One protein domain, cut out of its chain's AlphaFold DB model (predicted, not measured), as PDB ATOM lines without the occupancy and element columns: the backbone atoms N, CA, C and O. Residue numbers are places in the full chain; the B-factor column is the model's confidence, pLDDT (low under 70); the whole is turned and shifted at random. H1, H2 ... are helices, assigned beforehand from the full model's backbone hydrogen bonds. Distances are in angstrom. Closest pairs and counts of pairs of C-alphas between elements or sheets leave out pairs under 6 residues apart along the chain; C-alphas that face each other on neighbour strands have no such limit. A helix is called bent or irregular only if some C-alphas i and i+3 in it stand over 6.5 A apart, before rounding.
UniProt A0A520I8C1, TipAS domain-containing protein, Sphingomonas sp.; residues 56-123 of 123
ATOM      1  N   SER A  56     190.720 240.187 258.250       91.94
ATOM      2  CA  SER A  56     189.948 241.423 258.285       91.94
ATOM      3  C   SER A  56     188.953 241.468 259.448       91.94
ATOM      4  O   SER A  56     188.431 240.433 259.873       91.94
ATOM      5  N   PRO A  57     188.599 242.671 259.939       89.50
ATOM      6  CA  PRO A  57     187.635 242.821 261.030       89.50
ATOM      7  C   PRO A  57     186.278 242.182 260.703       89.50
ATOM      8  O   PRO A  57     185.742 241.446 261.526       89.50
ATOM      9  N   GLN A  58     185.793 242.351 259.469       91.00
ATOM     10  CA  GLN A  58     184.543 241.744 258.997       91.00
ATOM     11  C   GLN A  58     184.579 240.205 259.051       91.00
ATOM     12  O   GLN A  58     183.588 239.564 259.391       91.00
ATOM     13  N   ALA A  59     185.728 239.592 258.748       91.94
ATOM     14  CA  ALA A  59     185.909 238.148 258.862       91.94
ATOM     15  C   ALA A  59     185.842 237.693 260.325       91.94
ATOM     16  O   ALA A  59     185.237 236.669 260.646       91.94
ATOM     17  N   GLY A  60     186.407 238.506 261.220       90.94
ATOM     18  CA  GLY A  60     186.293 238.329 262.657       90.94
ATOM     19  C   GLY A  60     184.854 238.370 263.168       90.94
ATOM     20  O   GLY A  60     184.505 237.527 263.986       90.94
ATOM     21  N   GLU A  61     184.022 239.291 262.674       92.88
ATOM     22  CA  GLU A  61     182.600 239.381 263.042       92.88
ATOM     23  C   GLU A  61     181.802 238.154 262.577       92.88
ATOM     24  O   GLU A  61     181.000 237.607 263.334       92.88
ATOM     25  N   LEU A  62     182.057 237.670 261.356       92.38
ATOM     26  CA  LEU A  62     181.437 236.443 260.840       92.38
ATOM     27  C   LEU A  62     181.841 235.211 261.664       92.38
ATOM     28  O   LEU A  62     181.008 234.350 261.951       92.38
ATOM     29  N   TYR A  63     183.109 235.134 262.072       91.50
ATOM     30  CA  TYR A  63     183.595 234.075 262.953       91.50
ATOM     31  C   TYR A  63     183.004 234.169 264.366       91.50
ATOM     32  O   TYR A  63     182.722 233.139 264.974       91.50
ATOM     33  N   ASP A  64     182.783 235.375 264.889       92.00
ATOM     34  CA  ASP A  64     182.133 235.574 266.186       92.00
ATOM     35  C   ASP A  64     180.675 235.095 266.153       92.00
ATOM     36  O   ASP A  64     180.268 234.300 266.997       92.00
ATOM     37  N   ALA A  65     179.930 235.441 265.095       91.81
ATOM     38  CA  ALA A  65     178.580 234.925 264.863       91.81
ATOM     39  C   ALA A  65     178.553 233.386 264.768       91.81
ATOM     40  O   ALA A  65     177.676 232.735 265.339       91.81
ATOM     41  N   TRP A  66     179.550 232.789 264.107       91.50
ATOM     42  CA  TRP A  66     179.719 231.336 264.052       91.50
ATOM     43  C   TRP A  66     179.959 230.721 265.437       91.50
ATOM     44  O   TRP A  66     179.358 229.707 265.793       91.50
ATOM     45  N   GLN A  67     180.842 231.325 266.238       89.12
ATOM     46  CA  GLN A  67     181.097 230.886 267.610       89.12
ATOM     47  C   GLN A  67     179.862 231.056 268.496       89.12
ATOM     48  O   GLN A  67     179.609 230.185 269.320       89.12
ATOM     49  N   ALA A  68     179.073 232.116 268.309       90.25
ATOM     50  CA  ALA A  68     177.838 232.351 269.048       90.25
ATOM     51  C   ALA A  68     176.786 231.264 268.772       90.25
ATOM     52  O   ALA A  68     176.178 230.761 269.717       90.25
ATOM     53  N   LEU A  69     176.630 230.829 267.513       87.75
ATOM     54  CA  LEU A  69     175.770 229.683 267.177       87.75
ATOM     55  C   LEU A  69     176.277 228.381 267.807       87.75
ATOM     56  O   LEU A  69     175.483 227.580 268.297       87.75
ATOM     57  N   LEU A  70     177.599 228.184 267.854       84.44
ATOM     58  CA  LEU A  70     178.201 227.027 268.515       84.44
ATOM     59  C   LEU A  70     178.230 227.130 270.043       84.44
ATOM     60  O   LEU A  70     178.378 226.098 270.685       84.44
ATOM     61  N   ALA A  71     178.088 228.308 270.648       84.38
ATOM     62  CA  ALA A  71     178.231 228.519 272.089       84.38
ATOM     63  C   ALA A  71     177.334 227.612 272.955       84.38
ATOM     64  O   ALA A  71     177.859 226.984 273.877       84.38
ATOM     65  N   PRO A  72     176.019 227.456 272.685       77.62
ATOM     66  CA  PRO A  72     175.196 226.531 273.463       77.62
ATOM     67  C   PRO A  72     175.626 225.070 273.284       77.62
ATOM     68  O   PRO A  72     175.490 224.276 274.211       77.62
ATOM     69  N   PHE A  73     176.198 224.720 272.128       76.88
ATOM     70  CA  PHE A  73     176.723 223.386 271.852       76.88
ATOM     71  C   PHE A  73     178.051 223.164 272.568       76.88
ATOM     72  O   PHE A  73     178.199 222.166 273.255       76.88
ATOM     73  N   THR A  74     179.003 224.093 272.478       78.88
ATOM     74  CA  THR A  74     180.316 223.988 273.131       78.88
ATOM     75  C   THR A  74     180.221 224.042 274.653       78.88
ATOM     76  O   THR A  74     181.050 223.439 275.326       78.88
ATOM     77  N   ALA A  75     179.195 224.704 275.200       80.75
ATOM     78  CA  ALA A  75     178.925 224.730 276.634       80.75
ATOM     79  C   ALA A  75     178.552 223.350 277.201       80.75
ATOM     80  O   ALA A  75     178.829 223.069 278.367       80.75
ATOM     81  N   VAL A  76     177.930 222.488 276.390       78.25
ATOM     82  CA  VAL A  76     177.509 221.140 276.803       78.25
ATOM     83  C   VAL A  76     178.337 220.020 276.173       78.25
ATOM     84  O   VAL A  76     178.330 218.894 276.675       78.25
ATOM     85  N   ALA A  77     179.051 220.318 275.087       78.12
ATOM     86  CA  ALA A  77     179.856 219.366 274.347       78.12
ATOM     87  C   ALA A  77     181.157 219.055 275.079       78.12
ATOM     88  O   ALA A  77     181.873 219.932 275.561       78.12
ATOM     89  N   THR A  78     181.510 217.776 275.094       80.25
ATOM     90  CA  THR A  78     182.834 217.347 275.531       80.25
ATOM     91  C   THR A  78     183.872 217.638 274.438       80.25
ATOM     92  O   THR A  78     183.532 217.765 273.256       80.25
ATOM     93  N   PRO A  79     185.171 217.711 274.779       78.69
ATOM     94  CA  PRO A  79     186.232 217.847 273.780       78.69
ATOM     95  C   PRO A  79     186.223 216.733 272.719       78.69
ATOM     96  O   PRO A  79     186.643 216.970 271.589       78.69
ATOM     97  N   GLU A  80     185.737 215.534 273.050       78.62
ATOM     98  CA  GLU A  80     185.568 214.429 272.094       78.62
ATOM     99  C   GLU A  80     184.462 214.724 271.078       78.62
ATOM    100  O   GLU A  80     184.723 214.690 269.876       78.62
ATOM    101  N   MET A  81     183.294 215.179 271.537       78.88
ATOM    102  CA  MET A  81     182.197 215.580 270.653       78.88
ATOM    103  C   MET A  81     182.587 216.716 269.707       78.88
ATOM    104  O   MET A  81     182.198 216.723 268.539       78.88
ATOM    105  N   MET A  82     183.372 217.679 270.197       79.62
ATOM    106  CA  MET A  82     183.894 218.772 269.375       79.62
ATOM    107  C   MET A  82     184.874 218.266 268.309       79.62
ATOM    108  O   MET A  82     184.893 218.785 267.189       79.62
ATOM    109  N   LYS A  83     185.669 217.230 268.616       81.12
ATOM    110  CA  LYS A  83     186.519 216.559 267.622       81.12
ATOM    111  C   LYS A  83     185.676 215.817 266.587       81.12
ATOM    112  O   LYS A  83     185.984 215.938 265.404       81.12
ATOM    113  N   GLY A  84     184.625 215.109 267.005       79.94
ATOM    114  CA  GLY A  84     183.662 214.459 266.107       79.94
ATOM    115  C   GLY A  84     183.011 215.458 265.148       79.94
ATOM    116  O   GLY A  84     183.071 215.273 263.936       79.94
ATOM    117  N   ALA A  85     182.526 216.588 265.677       79.75
ATOM    118  CA  ALA A  85     181.963 217.685 264.884       79.75
ATOM    119  C   ALA A  85     182.968 218.222 263.860       79.75
ATOM    120  O   ALA A  85     182.657 218.367 262.682       79.75
ATOM    121  N   THR A  86     184.200 218.477 264.302       81.81
ATOM    122  CA  THR A  86     185.257 218.983 263.420       81.81
ATOM    123  C   THR A  86     185.558 217.993 262.296       81.81
ATOM    124  O   THR A  86     185.643 218.410 261.148       81.81
ATOM    125  N   LYS A  87     185.679 216.692 262.601       83.44
ATOM    126  CA  LYS A  87     185.924 215.642 261.598       83.44
ATOM    127  C   LYS A  87     184.775 215.505 260.608       83.44
ATOM    128  O   LYS A  87     185.034 215.394 259.417       83.44
ATOM    129  N   LEU A  88     183.533 215.547 261.090       84.06
ATOM    130  CA  LEU A  88     182.339 215.510 260.250       84.06
ATOM    131  C   LEU A  88     182.385 216.633 259.205       84.06
ATOM    132  O   LEU A  88     182.246 216.366 258.016       84.06
ATOM    133  N   TYR A  89     182.612 217.876 259.636       82.12
ATOM    134  CA  TYR A  89     182.669 219.018 258.720       82.12
ATOM    135  C   TYR A  89     183.940 219.042 257.860       82.12
ATOM    136  O   TYR A  89     183.898 219.529 256.736       82.12
ATOM    137  N   ASP A  90     185.062 218.496 258.333       83.81
ATOM    138  CA  ASP A  90     186.271 218.345 257.514       83.81
ATOM    139  C   ASP A  90     186.083 217.316 256.390       83.81
ATOM    140  O   ASP A  90     186.536 217.541 255.272       83.81
ATOM    141  N   ALA A  91     185.315 216.260 256.660       85.00
ATOM    142  CA  ALA A  91     184.899 215.248 255.694       85.00
ATOM    143  C   ALA A  91     183.674 215.654 254.853       85.00
ATOM    144  O   ALA A  91     183.167 214.854 254.073       85.00
ATOM    145  N   MET A  92     183.188 216.897 254.977       82.56
ATOM    146  CA  MET A  92     182.099 217.436 254.156       82.56
ATOM    147  C   MET A  92     182.207 217.127 252.657       82.56
ATOM    148  O   MET A  92     181.214 216.657 252.109       82.56
ATOM    149  N   PRO A  93     183.355 217.303 251.971       80.50
ATOM    150  CA  PRO A  93     183.468 216.951 250.554       80.50
ATOM    151  C   PRO A  93     183.188 215.473 250.240       80.50
ATOM    152  O   PRO A  93     182.835 215.167 249.104       80.50
ATOM    153  N   GLU A  94     183.313 214.572 251.218       83.38
ATOM    154  CA  GLU A  94     183.078 213.134 251.049       83.38
ATOM    155  C   GLU A  94     181.583 212.791 251.087       83.38
ATOM    156  O   GLU A  94     181.125 211.972 250.296       83.38
ATOM    157  N   TRP A  95     180.809 213.443 251.963       82.44
ATOM    158  CA  TRP A  95     179.378 213.162 252.144       82.44
ATOM    159  C   TRP A  95     178.444 214.231 251.559       82.44
ATOM    160  O   TRP A  95     177.240 213.997 251.487       82.44
ATOM    161  N   GLN A  96     178.949 215.378 251.082       76.31
ATOM    162  CA  GLN A  96     178.121 216.462 250.514       76.31
ATOM    163  C   GLN A  96     177.318 216.050 249.262       76.31
ATOM    164  O   GLN A  96     176.361 216.720 248.883       76.31
ATOM    165  N   GLY A  97     177.726 214.965 248.589       75.56
ATOM    166  CA  GLY A  97     176.983 214.368 247.473       75.56
ATOM    167  C   GLY A  97     175.842 213.449 247.923       75.56
ATOM    168  O   GLY A  97     174.872 213.273 247.192       75.56
ATOM    169  N   GLU A  98     175.944 212.894 249.132       76.25
ATOM    170  CA  GLU A  98     174.893 212.103 249.782       76.25
ATOM    171  C   GLU A  98     173.910 213.027 250.529       76.25
ATOM    172  O   GLU A  98     172.708 212.761 250.584       76.25
ATOM    173  N   ARG A  99     174.407 214.144 251.087       72.44
ATOM    174  CA  ARG A  99     173.630 215.107 251.876       72.44
ATOM    175  C   ARG A  99     173.995 216.544 251.590       72.44
ATOM    176  O   ARG A  99     175.163 216.890 251.566       72.44
ATOM    177  N   GLN A 100     172.986 217.407 251.513       73.44
ATOM    178  CA  GLN A 100     173.225 218.843 251.432       73.44
ATOM    179  C   GLN A 100     173.775 219.352 252.775       73.44
ATOM    180  O   GLN A 100     173.083 219.239 253.794       73.44
ATOM    181  N   PRO A 101     175.014 219.873 252.806       76.56
ATOM    182  CA  PRO A 101     175.549 220.486 254.006       76.56
ATOM    183  C   PRO A 101     174.816 221.805 254.297       76.56
ATOM    184  O   PRO A 101     174.328 222.453 253.370       76.56
ATOM    185  N   PRO A 102     174.774 222.242 255.567       76.62
ATOM    186  CA  PRO A 102     174.159 223.520 255.937       76.62
ATOM    187  C   PRO A 102     174.910 224.742 255.379       76.62
ATOM    188  O   PRO A 102     174.383 225.845 255.366       76.62
ATOM    189  N   PHE A 103     176.155 224.565 254.936       84.31
ATOM    190  CA  PHE A 103     176.983 225.596 254.320       84.31
ATOM    191  C   PHE A 103     177.967 224.958 253.339       84.31
ATOM    192  O   PHE A 103     178.265 223.768 253.424       84.31
ATOM    193  N   SER A 104     178.505 225.753 252.416       84.44
ATOM    194  CA  SER A 104     179.470 225.282 251.419       84.44
ATOM    195  C   SER A 104     180.845 224.956 252.035       84.44
ATOM    196  O   SER A 104     181.258 225.597 253.007       84.44
ATOM    197  N   PRO A 105     181.632 224.040 251.441       84.94
ATOM    198  CA  PRO A 105     182.989 223.725 251.911       84.94
ATOM    199  C   PRO A 105     183.951 224.931 251.881       84.94
ATOM    200  O   PRO A 105     184.909 224.995 252.656       84.94
ATOM    201  N   GLU A 106     183.681 225.921 251.026       88.19
ATOM    202  CA  GLU A 106     184.402 227.200 250.986       88.19
ATOM    203  C   GLU A 106     184.199 228.013 252.272       88.19
ATOM    204  O   GLU A 106     185.164 228.540 252.826       88.19
ATOM    205  N   VAL A 107     182.972 228.036 252.808       90.69
ATOM    206  CA  VAL A 107     182.647 228.670 254.097       90.69
ATOM    207  C   VAL A 107     183.417 227.992 255.226       90.69
ATOM    208  O   VAL A 107     184.021 228.672 256.055       90.69
ATOM    209  N   TRP A 108     183.456 226.656 255.238       89.38
ATOM    210  CA  TRP A 108     184.225 225.900 256.232       89.38
ATOM    211  C   TRP A 108     185.720 226.230 256.178       89.38
ATOM    212  O   TRP A 108     186.347 226.493 257.208       89.38
ATOM    213  N   SER A 109     186.295 226.260 254.973       89.62
ATOM    214  CA  SER A 109     187.698 226.631 254.763       89.62
ATOM    215  C   SER A 109     187.984 228.062 255.211       89.62
ATOM    216  O   SER A 109     188.985 228.298 255.889       89.62
ATOM    217  N   PHE A 110     187.082 228.998 254.915       92.12
ATOM    218  CA  PHE A 110     187.182 230.380 255.368       92.12
ATOM    219  C   PHE A 110     187.158 230.484 256.898       92.12
ATOM    220  O   PHE A 110     188.059 231.080 257.477       92.12
ATOM    221  N   ILE A 111     186.211 229.833 257.578       91.31
ATOM    222  CA  ILE A 111     186.140 229.819 259.049       91.31
ATOM    223  C   ILE A 111     187.420 229.245 259.674       91.31
ATOM    224  O   ILE A 111     187.930 229.804 260.651       91.31
ATOM    225  N   LYS A 112     187.990 228.173 259.099       89.56
ATOM    226  CA  LYS A 112     189.297 227.637 259.524       89.56
ATOM    227  C   LYS A 112     190.421 228.661 259.330       89.56
ATOM    228  O   LYS A 112     191.244 228.819 260.230       89.56
ATOM    229  N   ALA A 113     190.438 229.371 258.202       91.75
ATOM    230  CA  ALA A 113     191.427 230.408 257.918       91.75
ATOM    231  C   ALA A 113     191.313 231.598 258.885       91.75
ATOM    232  O   ALA A 113     192.328 232.025 259.430       91.75
ATOM    233  N   VAL A 114     190.098 232.080 259.177       92.38
ATOM    234  CA  VAL A 114     189.864 233.150 260.166       92.38
ATOM    235  C   VAL A 114     190.316 232.712 261.554       92.38
ATOM    236  O   VAL A 114     191.001 233.457 262.253       92.38
ATOM    237  N   LYS A 115     189.986 231.479 261.958       88.88
ATOM    238  CA  LYS A 115     190.455 230.910 263.226       88.88
ATOM    239  C   LYS A 115     191.980 230.874 263.298       88.88
ATOM    240  O   LYS A 115     192.535 231.245 264.329       88.88
ATOM    241  N   ALA A 116     192.646 230.428 262.232       89.12
ATOM    242  CA  ALA A 116     194.103 230.388 262.161       89.12
ATOM    243  C   ALA A 116     194.703 231.798 262.242       89.12
ATOM    244  O   ALA A 116     195.551 232.039 263.093       89.12
ATOM    245  N   ALA A 117     194.191 232.749 261.455       88.50
ATOM    246  CA  ALA A 117     194.630 234.143 261.473       88.50
ATOM    247  C   ALA A 117     194.482 234.781 262.866       88.50
ATOM    248  O   ALA A 117     195.405 235.422 263.362       88.50
ATOM    249  N   ARG A 118     193.355 234.544 263.552       82.94
ATOM    250  CA  ARG A 118     193.117 235.028 264.925       82.94
ATOM    251  C   ARG A 118     193.976 234.316 265.970       82.94
ATOM    252  O   ARG A 118     194.356 234.934 266.958       82.94
ATOM    253  N   GLY A 119     194.261 233.029 265.774       72.25
ATOM    254  CA  GLY A 119     195.157 232.253 266.632       72.25
ATOM    255  C   GLY A 119     196.615 232.701 266.519       72.25
ATOM    256  O   GLY A 119     197.318 232.707 267.523       72.25
ATOM    257  N   SER A 120     197.034 233.125 265.324       63.31
ATOM    258  CA  SER A 120     198.360 233.697 265.052       63.31
ATOM    259  C   SER A 120     198.508 235.154 265.506       63.31
ATOM    260  O   SER A 120     199.619 235.590 265.768       63.31
ATOM    261  N   VAL A 121     197.416 235.908 265.685       54.19
ATOM    262  CA  VAL A 121     197.405 237.292 266.228       54.19
ATOM    263  C   VAL A 121     197.666 237.346 267.754       54.19
ATOM    264  O   VAL A 121     197.347 238.322 268.431       54.19
ATOM    265  N   ARG A 122     198.271 236.303 268.336       44.12
ATOM    266  CA  ARG A 122     198.619 236.237 269.766       44.12
ATOM    267  C   ARG A 122     200.123 236.069 270.027       44.12
ATOM    268  O   ARG A 122     200.486 235.467 271.036       44.12
ATOM    269  N   GLU A 123     200.967 236.613 269.155       34.72
ATOM    270  CA  GLU A 123     202.427 236.687 269.346       34.72
ATOM    271  C   GLU A 123     202.918 238.135 269.424       34.72
ATOM    272  O   GLU A 123     202.460 238.965 268.603       34.72
TER     273      GLU A 123
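What this domain is: This is residues 56 to 123 of the 123 residues of the protein "TipAS domain-containing protein" of Sphingomonas sp. (UniProt A0A520I8C1). Three helices, H1, H2 and H4, make an open triangle with few contacts between its sides: H1 and H2 come near each other at one corner, the end of H2 comes near the beginning of H4 at the next, and H4 crosses the early part of H1. H1 has a kink of 47 degrees near residue 70; the short H3 and the loop of residues 96 to 104 lead round the corner from H2 to H4. The printed part has 68 residues with four named helices, H1, H2, H3 and H4 in that order along the chain, and no named strand; its class is all helix. It is only just compact, close to loose, with a radius of gyration of the C-alphas of 13.1 A, and it spans 40 by 27 by 20 A.

How they stand to each other: Start with H1, residues 57 to 76, and look for H4, residues 105 to 120: they touch, about perpendicular at 84 degrees. Their closest C-alphas are those of Tyr 63 and Ile 111, 6.3 A apart; H1 touches with residues 59 to 63 alone, H4 with residues 111 to 118 alone. After the tight link from H1 you reach H2, residues 79 to 90. H1 and H2 are close but not clearly touching, their closest C-alphas being those of Thr 74 and Met 82 at 7.4 A; they run opposite ways at a steep tilt of 49 degrees. H2 and H4 are also close but not clearly touching, with the C-alphas of Tyr 89 and Trp 108 closest at 7.5 A; they run opposite ways at a steep tilt of 50 degrees. H3, residues 92 to 95, meets H2 only through their link. H3 is close to but not clearly touching H4, the C-alphas of Met 92 and Pro 105 being closest at 6.7 A, and it is apart from H1. Every O i to N i+4 pair is within hydrogen-bond range in H2 and H4, and 13 of 16 are in H1; H3 is too short for such a pair.

Where its parts are: Find C-alpha 57 at (187.635, 242.821, 261.030); from there H1 runs 28.7 A to C-alpha 76 at (177.509, 221.140, 276.803). It is irregular, with C-alphas 69 and 72 standing 7.1 A apart. H2 is 16.3 A from C-alpha 79 to C-alpha 90, and H3 has four residues. H4 runs 22.5 A from C-alpha 105 to C-alpha 120 at (198.360, 233.697, 265.052).

The domain as a whole: The two C-alphas farthest apart are those of Glu 98 and Glu 123, at 41.8 A. The printed part has no cut and ends at residue 123, the chain's last. The links H1 to H2 and H2 to H3 are tight, the link H3 to H4 is short with 9 residues, and no link is long. The mean pLDDT of the printed part is 82.3; look at residues 120 to 123 for the values under 70.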